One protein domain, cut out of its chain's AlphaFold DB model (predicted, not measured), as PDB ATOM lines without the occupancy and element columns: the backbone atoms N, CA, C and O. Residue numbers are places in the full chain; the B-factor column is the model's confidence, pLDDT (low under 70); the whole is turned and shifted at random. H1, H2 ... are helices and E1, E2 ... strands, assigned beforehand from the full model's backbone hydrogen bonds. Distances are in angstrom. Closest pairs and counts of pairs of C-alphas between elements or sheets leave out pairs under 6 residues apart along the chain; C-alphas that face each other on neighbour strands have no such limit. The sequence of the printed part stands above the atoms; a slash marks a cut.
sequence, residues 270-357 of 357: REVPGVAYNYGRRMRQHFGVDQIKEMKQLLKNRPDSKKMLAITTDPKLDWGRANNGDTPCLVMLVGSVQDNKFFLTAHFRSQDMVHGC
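What this domain is: This is residues 270 to 357 of the 357 residues of the protein "Thymidylate synthase" of Microgenomates group bacterium GW2011_GWF1_46_12 (UniProt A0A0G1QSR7). A long two-stranded hairpin, E2 and E3, with the short strand E1 beside E2, makes a small sheet; H1 and H2, meeting at a corner, cover one face of it on the E1 side, and no named helix covers the other face. The small helix H3 lies off the sheet, toward the end away from the hairpin's turn. The printed part has 88 residues with three named helices and three named strands, in the order H1, H2, E1, H3, E2, E3; the sheet's order is E1, E2, E3, antiparallel. The class is mixed, helices and strands, with 42 residues, under half, in named elements. The whole is only just loose, close to compact, with a radius of gyration of the C-alphas of 14.6 A and spans of 44 by 32 by 22 A.

How they stand to each other: H1, residues 279 to 284, and H2, residues 291 to 301, touch only at the corner by their link, closest at the C-alphas of Met 283 and Gln 291, 5.6 A, with a steep tilt of 57 degrees, the same way. E1, residues 309 to 311, is antiparallel to E2, residues 330 to 338, at 176 degrees; N 310 and O 333 are within hydrogen-bond range at 2.9 A. E2 and E3, residues 341 to 348, form an antiparallel hairpin at 162 degrees, with N 334 and O 345 at 2.9 A and N 343 and O 336 at 2.8 A. H1 and H2 are on the same face of this sheet, in two layers, helices on one face of a sheet. H1, at a height over the sheet of 8.6 A, lies only just over E1, with 3 of its C-alphas falling on E1, and runs slantwise to the strands, at 56 degrees to E1 on the local plane. H2, at a height of 8.8 A, lies over E1 and only just over E2, with 3 C-alphas falling on E2, and runs along the strands. The closest C-alphas of H2 and E1 are those of Gln 291 and Ala 310, 5.3 A apart. H3, residues 315 to 319, is not on the sheet and is apart from H1, H2 and E3. In H1, H2 and H3 every O i to N i+4 pair is within hydrogen-bond range.

Where its parts are: H1 begins at C-alpha 279, (92.423, 199.193, 102.320), and is 8.7 A long. H2 measures 15.3 A, E1 6.7 A and H3 5.7 A. E2 runs 23.3 A from C-alpha 330, (95.590, 205.251, 98.584). E3 runs 22.7 A and ends at C-alpha 348, (97.589, 208.689, 96.984).

The domain as a whole: The C-alphas of Asn 324 and Asp 339, the two farthest apart, are 45.0 A apart. The printed part has no cut and no long link. The mean pLDDT of the printed part is 89.3; residues 324 to 325 and 355 to 357 are under 70.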
ATOM      1  N   ARG A 270      89.894 192.371 107.318       84.31
ATOM      2  CA  ARG A 270      88.624 192.579 108.017       84.31
ATOM      3  C   ARG A 270      87.619 193.346 107.159       84.31
ATOM      4  O   ARG A 270      87.895 194.423 106.632       84.31
ATOM      5  N   GLU A 271      86.406 192.814 107.101       78.38
ATOM      6  CA  GLU A 271      85.251 193.497 106.535       78.38
ATOM      7  C   GLU A 271      84.565 194.346 107.610       78.38
ATOM      8  O   GLU A 271      84.245 193.860 108.698       78.38
ATOM      9  N   VAL A 272      84.357 195.627 107.306       75.44
ATOM     10  CA  VAL A 272      83.615 196.552 108.167       75.44
ATOM     11  C   VAL A 272      82.251 196.796 107.518       75.44
ATOM     12  O   VAL A 272      82.197 197.409 106.447       75.44
ATOM     13  N   PRO A 273      81.149 196.293 108.108       75.31
ATOM     14  CA  PRO A 273      79.815 196.463 107.540       75.31
ATOM     15  C   PRO A 273      79.466 197.938 107.328       75.31
ATOM     16  O   PRO A 273      79.644 198.756 108.226       75.31
ATOM     17  N   GLY A 274      78.954 198.273 106.142       70.06
ATOM     18  CA  GLY A 274      78.494 199.628 105.816       70.06
ATOM     19  C   GLY A 274      79.565 200.596 105.301       70.06
ATOM     20  O   GLY A 274      79.209 201.697 104.893       70.06
ATOM     21  N   VAL A 275      80.846 200.208 105.251       74.94
ATOM     22  CA  VAL A 275      81.918 201.039 104.669       74.94
ATOM     23  C   VAL A 275      82.087 200.730 103.176       74.94
ATOM     24  O   VAL A 275      82.067 199.572 102.762       74.94
ATOM     25  N   ALA A 276      82.276 201.764 102.348       71.38
ATOM     26  CA  ALA A 276      82.373 201.630 100.890       71.38
ATOM     27  C   ALA A 276      83.543 200.741 100.419       71.38
ATOM     28  O   ALA A 276      83.423 200.028  99.415       71.38
ATOM     29  N   TYR A 277      84.677 200.801 101.127       80.25
ATOM     30  CA  TYR A 277      85.856 199.963 100.914       80.25
ATOM     31  C   TYR A 277      86.750 199.927 102.167       80.25
ATOM     32  O   TYR A 277      86.675 200.800 103.021       80.25
ATOM     33  N   ASN A 278      87.653 198.946 102.237       87.50
ATOM     34  CA  ASN A 278      88.694 198.856 103.263       87.50
ATOM     35  C   ASN A 278      90.055 198.567 102.599       87.50
ATOM     36  O   ASN A 278      90.151 197.674 101.751       87.50
ATOM     37  N   TYR A 279      91.103 199.322 102.953       91.38
ATOM     38  CA  TYR A 279      92.423 199.193 102.320       91.38
ATOM     39  C   TYR A 279      93.058 197.820 102.544       91.38
ATOM     40  O   TYR A 279      93.576 197.223 101.597       91.38
ATOM     41  N   GLY A 280      92.997 197.296 103.768       93.19
ATOM     42  CA  GLY A 280      93.573 196.005 104.110       93.19
ATOM     43  C   GLY A 280      92.995 194.860 103.274       93.19
ATOM     44  O   GLY A 280      93.759 194.089 102.682       93.19
ATOM     45  N   ARG A 281      91.665 194.822 103.115       92.38
ATOM     46  CA  ARG A 281      90.953 193.852 102.266       92.38
ATOM     47  C   ARG A 281      91.252 194.028 100.778       92.38
ATOM     48  O   ARG A 281      91.456 193.029 100.087       92.38
ATOM     49  N   ARG A 282      91.328 195.273 100.281       93.62
ATOM     50  CA  ARG A 282      91.729 195.557  98.887       93.62
ATOM     51  C   ARG A 282      93.100 194.960  98.567       93.62
ATOM     52  O   ARG A 282      93.276 194.368  97.508       93.62
ATOM     53  N   MET A 283      94.040 195.048  99.506       96.19
ATOM     54  CA  MET A 283      95.393 194.527  99.316       96.19
ATOM     55  C   MET A 283      95.516 193.009  99.516       96.19
ATOM     56  O   MET A 283      96.435 192.416  98.958       96.19
ATOM     57  N   ARG A 284      94.629 192.373 100.295       95.88
ATOM     58  CA  ARG A 284      94.785 190.963 100.710       95.88
ATOM     59  C   ARG A 284      93.833 189.968 100.055       95.88
ATOM     60  O   ARG A 284      94.211 188.824  99.842       95.88
ATOM     61  N   GLN A 285      92.596 190.378  99.785       94.69
ATOM     62  CA  GLN A 285      91.526 189.446  99.412       94.69
ATOM     63  C   GLN A 285      90.784 189.863  98.140       94.69
ATOM     64  O   GLN A 285      90.434 189.003  97.338       94.69
ATOM     65  N   HIS A 286      90.557 191.167  97.932       94.12
ATOM     66  CA  HIS A 286      89.672 191.692  96.877       94.12
ATOM     67  C   HIS A 286      89.996 191.168  95.473       94.12
ATOM     68  O   HIS A 286      89.093 190.830  94.717       94.12
ATOM     69  N   PHE A 287      91.282 191.066  95.133       95.25
ATOM     70  CA  PHE A 287      91.738 190.607  93.817       95.25
ATOM     71  C   PHE A 287      92.024 189.097  93.751       95.25
ATOM     72  O   PHE A 287      92.619 188.630  92.785       95.25
ATOM     73  N   GLY A 288      91.656 188.330  94.783       95.62
ATOM     74  CA  GLY A 288      91.985 186.903  94.886       95.62
ATOM     75  C   GLY A 288      93.471 186.614  95.131       95.62
ATOM     76  O   GLY A 288      93.893 185.465  95.041       95.62
ATOM     77  N   VAL A 289      94.266 187.643  95.444       95.31
ATOM     78  CA  VAL A 289      95.696 187.548  95.752       95.31
ATOM     79  C   VAL A 289      96.018 188.367  96.999       95.31
ATOM     80  O   VAL A 289      95.621 189.529  97.106       95.31
ATOM     81  N   ASP A 290      96.773 187.766  97.920       97.44
ATOM     82  CA  ASP A 290      97.317 188.473  99.080       97.44
ATOM     83  C   ASP A 290      98.609 189.194  98.690       97.44
ATOM     84  O   ASP A 290      99.717 188.676  98.840       97.44
ATOM     85  N   GLN A 291      98.457 190.411  98.165       97.62
ATOM     86  CA  GLN A 291      99.559 191.202  97.613       97.62
ATOM     87  C   GLN A 291     100.631 191.493  98.674       97.62
ATOM     88  O   GLN A 291     101.822 191.485  98.372       97.62
ATOM     89  N   ILE A 292     100.237 191.676  99.941       97.06
ATOM     90  CA  ILE A 292     101.176 191.929 101.043       97.06
ATOM     91  C   ILE A 292     101.984 190.674 101.378       97.06
ATOM     92  O   ILE A 292     103.194 190.761 101.619       97.06
ATOM     93  N   LYS A 293     101.348 189.500 101.390       97.56
ATOM     94  CA  LYS A 293     102.047 188.222 101.566       97.56
ATOM     95  C   LYS A 293     103.035 187.971 100.429       97.56
ATOM     96  O   LYS A 293     104.181 187.620 100.716       97.56
ATOM     97  N   GLU A 294     102.635 188.207  99.181       97.75
ATOM     98  CA  GLU A 294     103.512 188.060  98.012       97.75
ATOM     99  C   GLU A 294     104.706 189.027  98.068       97.75
ATOM    100  O   GLU A 294     105.851 188.613  97.877       97.75
ATOM    101  N   MET A 295     104.488 190.294  98.444       97.81
ATOM    102  CA  MET A 295     105.573 191.263  98.664       97.81
ATOM    103  C   MET A 295     106.565 190.786  99.734       97.81
ATOM    104  O   MET A 295     107.774 190.856  99.521       97.81
ATOM    105  N   LYS A 296     106.083 190.259 100.870       97.06
ATOM    106  CA  LYS A 296     106.944 189.724 101.942       97.06
ATOM    107  C   LYS A 296     107.766 188.520 101.481       97.06
ATOM    108  O   LYS A 296     108.933 188.407 101.852       97.06
ATOM    109  N   GLN A 297     107.173 187.613 100.706       97.62
ATOM    110  CA  GLN A 297     107.902 186.477 100.133       97.62
ATOM    111  C   GLN A 297     108.971 186.950  99.148       97.62
ATOM    112  O   GLN A 297     110.101 186.464  99.173       97.62
ATOM    113  N   LEU A 298     108.637 187.942  98.324       96.88
ATOM    114  CA  LEU A 298     109.563 188.500  97.356       96.88
ATOM    115  C   LEU A 298     110.734 189.217  98.031       96.88
ATOM    116  O   LEU A 298     111.869 188.991  97.629       96.88
ATOM    117  N   LEU A 299     110.486 189.986  99.094       96.81
ATOM    118  CA  LEU A 299     111.533 190.633  99.886       96.81
ATOM    119  C   LEU A 299     112.531 189.617 100.464       96.81
ATOM    120  O   LEU A 299     113.732 189.864 100.449       96.81
ATOM    121  N   LYS A 300     112.044 188.463 100.942       96.56
ATOM    122  CA  LYS A 300     112.893 187.392 101.493       96.56
ATOM    123  C   LYS A 300     113.727 186.686 100.426       96.56
ATOM    124  O   LYS A 300     114.887 186.376 100.668       96.56
ATOM    125  N   ASN A 301     113.131 186.410  99.268       97.06
ATOM    126  CA  ASN A 301     113.736 185.534  98.262       97.06
ATOM    127  C   ASN A 301     114.513 186.303  97.181       97.06
ATOM    128  O   ASN A 301     115.440 185.766  96.582       97.06
ATOM    129  N   ARG A 302     114.087 187.532  96.866       96.12
ATOM    130  CA  ARG A 302     114.604 188.385  95.784       96.12
ATOM    131  C   ARG A 302     114.490 189.873  96.176       96.12
ATOM    132  O   ARG A 302     113.675 190.584  95.581       96.12
ATOM    133  N   PRO A 303     115.283 190.356  97.149       93.62
ATOM    134  CA  PRO A 303     115.157 191.710  97.704       93.62
ATOM    135  C   PRO A 303     115.287 192.836  96.662       93.62
ATOM    136  O   PRO A 303     114.554 193.817  96.745       93.62
ATOM    137  N   ASP A 304     116.112 192.663  95.624       92.56
ATOM    138  CA  ASP A 304     116.293 193.654  94.542       92.56
ATOM    139  C   ASP A 304     115.144 193.669  93.513       92.56
ATOM    140  O   ASP A 304     115.198 194.334  92.472       92.56
ATOM    141  N   SER A 305     114.090 192.883  93.748       92.50
ATOM    142  CA  SER A 305     112.947 192.807  92.851       92.50
ATOM    143  C   SER A 305     112.144 194.107  92.865       92.50
ATOM    144  O   SER A 305     111.516 194.465  93.857       92.50
ATOM    145  N   LYS A 306     112.021 194.734  91.694       91.56
ATOM    146  CA  LYS A 306     111.149 195.898  91.451       91.56
ATOM    147  C   LYS A 306     109.653 195.546  91.363       91.56
ATOM    148  O   LYS A 306     108.858 196.358  90.906       91.56
ATOM    149  N   LYS A 307     109.270 194.313  91.719       94.50
ATOM    150  CA  LYS A 307     107.896 193.791  91.591       94.50
ATOM    151  C   LYS A 307     107.109 193.796  92.906       94.50
ATOM    152  O   LYS A 307     106.004 193.266  92.938       94.50
ATOM    153  N   MET A 308     107.665 194.334  93.994       97.06
ATOM    154  CA  MET A 308     106.941 194.456  95.262       97.06
ATOM    155  C   MET A 308     105.899 195.573  95.143       97.06
ATOM    156  O   MET A 308     106.210 196.743  95.351       97.06
ATOM    157  N   LEU A 309     104.673 195.201  94.784       97.06
ATOM    158  CA  LEU A 309     103.578 196.112  94.475       97.06
ATOM    159  C   LEU A 309     102.285 195.604  95.115       97.06
ATOM    160  O   LEU A 309     101.954 194.428  94.969       97.06
ATOM    161  N   ALA A 310     101.531 196.501  95.747       97.69
ATOM    162  CA  ALA A 310     100.133 196.273  96.088       97.69
ATOM    163  C   ALA A 310      99.271 197.413  95.540       97.69
ATOM    164  O   ALA A 310      99.617 198.583  95.687       97.69
ATOM    165  N   ILE A 311      98.148 197.075  94.918       97.06
ATOM    166  CA  ILE A 311      97.161 198.018  94.393       97.06
ATOM    167  C   ILE A 311      95.846 197.885  95.154       97.06
ATOM    168  O   ILE A 311      95.475 196.806  95.622       97.06
ATOM    169  N   THR A 312      95.129 198.993  95.269       94.94
ATOM    170  CA  THR A 312      93.823 199.060  95.947       94.94
ATOM    171  C   THR A 312      92.693 199.443  94.996       94.94
ATOM    172  O   THR A 312      91.545 199.071  95.235       94.94
ATOM    173  N   THR A 313      93.010 200.175  93.928       93.31
ATOM    174  CA  THR A 313      92.052 200.607  92.911       93.31
ATOM    175  C   THR A 313      91.651 199.441  92.017       93.31
ATOM    176  O   THR A 313      92.500 198.758  91.451       93.31
ATOM    177  N   ASP A 314      90.347 199.259  91.846       93.44
ATOM    178  CA  ASP A 314      89.744 198.355  90.873       93.44
ATOM    179  C   ASP A 314      89.029 199.209  89.822       93.44
ATOM    180  O   ASP A 314      87.903 199.648  90.062       93.44
ATOM    181  N   PRO A 315      89.645 199.471  88.656       91.56
ATOM    182  CA  PRO A 315      89.060 200.364  87.662       91.56
ATOM    183  C   PRO A 315      87.657 199.942  87.213       91.56
ATOM    184  O   PRO A 315      86.826 200.803  86.942       91.56
ATOM    185  N   LYS A 316      87.370 198.635  87.150       89.62
ATOM    186  CA  LYS A 316      86.061 198.135  86.712       89.62
ATOM    187  C   LYS A 316      84.979 198.474  87.735       89.62
ATOM    188  O   LYS A 316      83.885 198.885  87.354       89.62
ATOM    189  N   LEU A 317      85.284 198.302  89.019       88.88
ATOM    190  CA  LEU A 317      84.354 198.598  90.107       88.88
ATOM    191  C   LEU A 317      84.255 200.102  90.395       88.88
ATOM    192  O   LEU A 317      83.156 200.637  90.548       88.88
ATOM    193  N   ASP A 318      85.397 200.779  90.478       90.12
ATOM    194  CA  ASP A 318      85.513 202.128  91.028       90.12
ATOM    195  C   ASP A 318      85.017 203.194  90.035       90.12
ATOM    196  O   ASP A 318      84.357 204.149  90.448       90.12
ATOM    197  N   TRP A 319      85.208 203.008  88.718       85.31
ATOM    198  CA  TRP A 319      84.614 203.909  87.717       85.31
ATOM    199  C   TRP A 319      83.086 203.882  87.733       85.31
ATOM    200  O   TRP A 319      82.453 204.925  87.574       85.31
ATOM    201  N   GLY A 320      82.487 202.718  88.004       81.44
ATOM    202  CA  GLY A 320      81.038 202.585  88.175       81.44
ATOM    203  C   GLY A 320      80.488 203.347  89.388       81.44
ATOM    204  O   GLY A 320      79.282 203.560  89.480       81.44
ATOM    205  N   ARG A 321      81.360 203.785  90.306       81.12
ATOM    206  CA  ARG A 321      81.010 204.503  91.541       81.12
ATOM    207  C   ARG A 321      81.443 205.968  91.541       81.12
ATOM    208  O   ARG A 321      81.126 206.673  92.490       81.12
ATOM    209  N   ALA A 322      82.077 206.457  90.474       71.44
ATOM    210  CA  ALA A 322      82.707 207.780  90.424       71.44
ATOM    211  C   ALA A 322      81.787 208.965  90.792       71.44
ATOM    212  O   ALA A 322      82.278 210.006  91.221       71.44
ATOM    213  N   ASN A 323      80.466 208.822  90.630       70.06
ATOM    214  CA  ASN A 323      79.492 209.858  90.987       70.06
ATOM    215  C   ASN A 323      78.685 209.563  92.263       70.06
ATOM    216  O   ASN A 323      78.056 210.481  92.775       70.06
ATOM    217  N   ASN A 324      78.696 208.321  92.769       66.25
ATOM    218  CA  ASN A 324      77.723 207.836  93.760       66.25
ATOM    219  C   ASN A 324      78.340 207.011  94.913       66.25
ATOM    220  O   ASN A 324      77.593 206.439  95.703       66.25
ATOM    221  N   GLY A 325      79.668 206.897  95.020       64.12
ATOM    222  CA  GLY A 325      80.297 206.154  96.115       64.12
ATOM    223  C   GLY A 325      81.779 206.458  96.309       64.12
ATOM    224  O   GLY A 325      82.466 206.905  95.389       64.12
ATOM    225  N   ASP A 326      82.271 206.191  97.517       76.31
ATOM    226  CA  ASP A 326      83.669 206.422  97.863       76.31
ATOM    227  C   ASP A 326      84.584 205.388  97.203       76.31
ATOM    228  O   ASP A 326      84.299 204.187  97.153       76.31
ATOM    229  N   THR A 327      85.718 205.872  96.703       85.31
ATOM    230  CA  THR A 327      86.748 205.068  96.036       85.31
ATOM    231  C   THR A 327      88.092 205.261  96.737       85.31
ATOM    232  O   THR A 327      88.343 206.347  97.271       85.31
ATOM    233  N   PRO A 328      88.975 204.249  96.738       87.94
ATOM    234  CA  PRO A 328      90.240 204.297  97.466       87.94
ATOM    235  C   PRO A 328      91.102 205.501  97.077       87.94
ATOM    236  O   PRO A 328      91.314 205.772  95.893       87.94
ATOM    237  N   CYS A 329      91.576 206.234  98.086       90.62
ATOM    238  CA  CYS A 329      92.474 207.379  97.927       90.62
ATOM    239  C   CYS A 329      93.942 206.942  97.869       90.62
ATOM    240  O   CYS A 329      94.658 207.373  96.967       90.62
ATOM    241  N   LEU A 330      94.370 206.044  98.765       93.94
ATOM    242  CA  LEU A 330      95.590 205.251  98.584       93.94
ATOM    243  C   LEU A 330      95.351 204.328  97.396       93.94
ATOM    244  O   LEU A 330      94.422 203.531  97.473       93.94
ATOM    245  N   VAL A 331      96.148 204.431  96.331       95.88
ATOM    246  CA  VAL A 331      95.980 203.648  95.091       95.88
ATOM    247  C   VAL A 331      97.024 202.544  94.933       95.88
ATOM    248  O   VAL A 331      96.767 201.530  94.282       95.88
ATOM    249  N   MET A 332      98.211 202.740  95.517       96.56
ATOM    250  CA  MET A 332      99.359 201.869  95.297       96.56
ATOM    251  C   MET A 332     100.365 201.941  96.449       96.56
ATOM    252  O   MET A 332     100.675 203.028  96.933       96.56
ATOM    253  N   LEU A 333     100.917 200.789  96.828       97.31
ATOM    254  CA  LEU A 333     102.117 200.656  97.650       97.31
ATOM    255  C   LEU A 333     103.231 200.011  96.828       97.31
ATOM    256  O   LEU A 333     103.010 198.978  96.194       97.31
ATOM    257  N   VAL A 334     104.431 200.580  96.886       97.88
ATOM    258  CA  VAL A 334     105.626 200.044  96.227       97.88
ATOM    259  C   VAL A 334     106.705 199.800  97.269       97.88
ATOM    260  O   VAL A 334     107.086 200.713  97.997       97.88
ATOM    261  N   GLY A 335     107.194 198.566  97.340       97.50
ATOM    262  CA  GLY A 335     108.371 198.201  98.121       97.50
ATOM    263  C   GLY A 335     109.622 198.227  97.247       97.50
ATOM    264  O   GLY A 335     109.589 197.818  96.087       97.50
ATOM    265  N   SER A 336     110.745 198.692  97.777       96.88
ATOM    266  CA  SER A 336     112.039 198.651  97.086       96.88
ATOM    267  C   SER A 336     113.174 198.538  98.089       96.88
ATOM    268  O   SER A 336     113.086 199.088  99.182       96.88
ATOM    269  N   VAL A 337     114.239 197.824  97.731       96.75
ATOM    270  CA  VAL A 337     115.463 197.768  98.535       96.75
ATOM    271  C   VAL A 337     116.547 198.567  97.830       96.75
ATOM    272  O   VAL A 337     116.789 198.379  96.641       96.75
ATOM    273  N   GLN A 338     117.184 199.467  98.570       94.38
ATOM    274  CA  GLN A 338     118.351 200.218  98.126       94.38
ATOM    275  C   GLN A 338     119.286 200.403  99.321       94.38
ATOM    276  O   GLN A 338     118.822 200.657 100.429       94.38
ATOM    277  N   ASP A 339     120.595 200.241  99.117       94.00
ATOM    278  CA  ASP A 339     121.616 200.410 100.162       94.00
ATOM    279  C   ASP A 339     121.313 199.612 101.446       94.00
ATOM    280  O   ASP A 339     121.433 200.114 102.564       94.00
ATOM    281  N   ASN A 340     120.870 198.358 101.276       92.19
ATOM    282  CA  ASN A 340     120.433 197.453 102.350       92.19
ATOM    283  C   ASN A 340     119.290 197.997 103.231       92.19
ATOM    284  O   ASN A 340     119.085 197.522 104.349       92.19
ATOM    285  N   LYS A 341     118.518 198.968 102.734       93.50
ATOM    286  CA  LYS A 341     117.330 199.517 103.391       93.50
ATOM    287  C   LYS A 341     116.087 199.234 102.563       93.50
ATOM    288  O   LYS A 341     116.107 199.349 101.341       93.50
ATOM    289  N   PHE A 342     115.002 198.882 103.242       94.44
ATOM    290  CA  PHE A 342     113.689 198.752 102.622       94.44
ATOM    291  C   PHE A 342     112.967 200.101 102.640       94.44
ATOM    292  O   PHE A 342     112.796 200.707 103.695       94.44
ATOM    293  N   PHE A 343     112.526 200.538 101.470       96.00
ATOM    294  CA  PHE A 343     111.704 201.717 101.257       96.00
ATOM    295  C   PHE A 343     110.293 201.275 100.883       96.00
ATOM    296  O   PHE A 343     110.112 200.420 100.012       96.00
ATOM    297  N   LEU A 344     109.299 201.877 101.533       96.38
ATOM    298  CA  LEU A 344     107.891 201.707 101.203       96.38
ATOM    299  C   LEU A 344     107.327 203.054 100.759       96.38
ATOM    300  O   LEU A 344     107.293 204.001 101.541       96.38
ATOM    301  N   THR A 345     106.859 203.123  99.519       97.38
ATOM    302  CA  THR A 345     106.232 204.319  98.955       97.38
ATOM    303  C   THR A 345     104.734 204.096  98.840       97.38
ATOM    304  O   THR A 345     104.299 203.126  98.218       97.38
ATOM    305  N   ALA A 346     103.947 205.002  99.417       96.56
ATOM    306  CA  ALA A 346     102.497 205.011  99.305       96.56
ATOM    307  C   ALA A 346     102.041 206.128  98.361       96.56
ATOM    308  O   ALA A 346     102.344 207.300  98.575       96.56
ATOM    309  N   HIS A 347     101.307 205.763  97.313       97.19
ATOM    310  CA  HIS A 347     100.776 206.706  96.337       97.19
ATOM    311  C   HIS A 347      99.300 206.961  96.603       97.19
ATOM    312  O   HIS A 347      98.482 206.039  96.567       97.19
ATOM    313  N   PHE A 348      98.958 208.230  96.804       95.69
ATOM    314  CA  PHE A 348      97.589 208.689  96.984       95.69
ATOM    315  C   PHE A 348      97.170 209.536  95.783       95.69
ATOM    316  O   PHE A 348      97.915 210.412  95.352       95.69
ATOM    317  N   ARG A 349      95.965 209.307  95.249       92.75
ATOM    318  CA  ARG A 349      95.389 210.167  94.191       92.75
ATOM    319  C   ARG A 349      94.831 211.488  94.738       92.75
ATOM    320  O   ARG A 349      94.609 212.425  93.984       92.75
ATOM    321  N   SER A 350      94.523 211.506  96.030       89.19
ATOM    322  CA  SER A 350      94.019 212.630  96.821       89.19
ATOM    323  C   SER A 350      94.157 212.229  98.282       89.19
ATOM    324  O   SER A 350      93.970 211.054  98.588       89.19
ATOM    325  N   GLN A 351      94.454 213.164  99.179       88.56
ATOM    326  CA  GLN A 351      94.511 212.873 100.609       88.56
ATOM    327  C   GLN A 351      94.175 214.125 101.422       88.56
ATOM    328  O   GLN A 351      94.690 215.204 101.125       88.56
ATOM    329  N   ASP A 352      93.290 213.980 102.412       86.25
ATOM    330  CA  ASP A 352      92.979 215.043 103.373       86.25
ATOM    331  C   ASP A 352      94.072 215.062 104.440       86.25
ATOM    332  O   ASP A 352      94.323 214.065 105.111       86.25
ATOM    333  N   MET A 353      94.735 216.205 104.570       86.56
ATOM    334  CA  MET A 353      95.899 216.362 105.435       86.56
ATOM    335  C   MET A 353      95.550 216.941 106.803       86.56
ATOM    336  O   MET A 353      96.428 217.013 107.652       86.56
ATOM    337  N   VAL A 354      94.303 217.353 107.034       73.94
ATOM    338  CA  VAL A 354      93.842 217.908 108.314       73.94
ATOM    339  C   VAL A 354      93.094 216.851 109.125       73.94
ATOM    340  O   VAL A 354      93.318 216.758 110.326       73.94
ATOM    341  N   HIS A 355      92.248 216.043 108.476       63.62
ATOM    342  CA  HIS A 355      91.394 215.062 109.163       63.62
ATOM    343  C   HIS A 355      91.664 213.601 108.776       63.62
ATOM    344  O   HIS A 355      91.158 212.702 109.440       63.62
ATOM    345  N   GLY A 356      92.413 213.346 107.698       55.75
ATOM    346  CA  GLY A 356      92.620 211.998 107.151       55.75
ATOM    347  C   GLY A 356      94.073 211.525 107.122       55.75
ATOM    348  O   GLY A 356      94.365 210.626 106.332       55.75
ATOM    349  N   CYS A 357      94.972 212.160 107.887       43.41
ATOM    350  CA  CYS A 357      96.422 212.013 107.732       43.41
ATOM    351  C   CYS A 357      96.988 210.684 108.238       43.41
ATOM    352  O   CYS A 357      96.657 210.289 109.379       43.41
TER     353      CYS A 357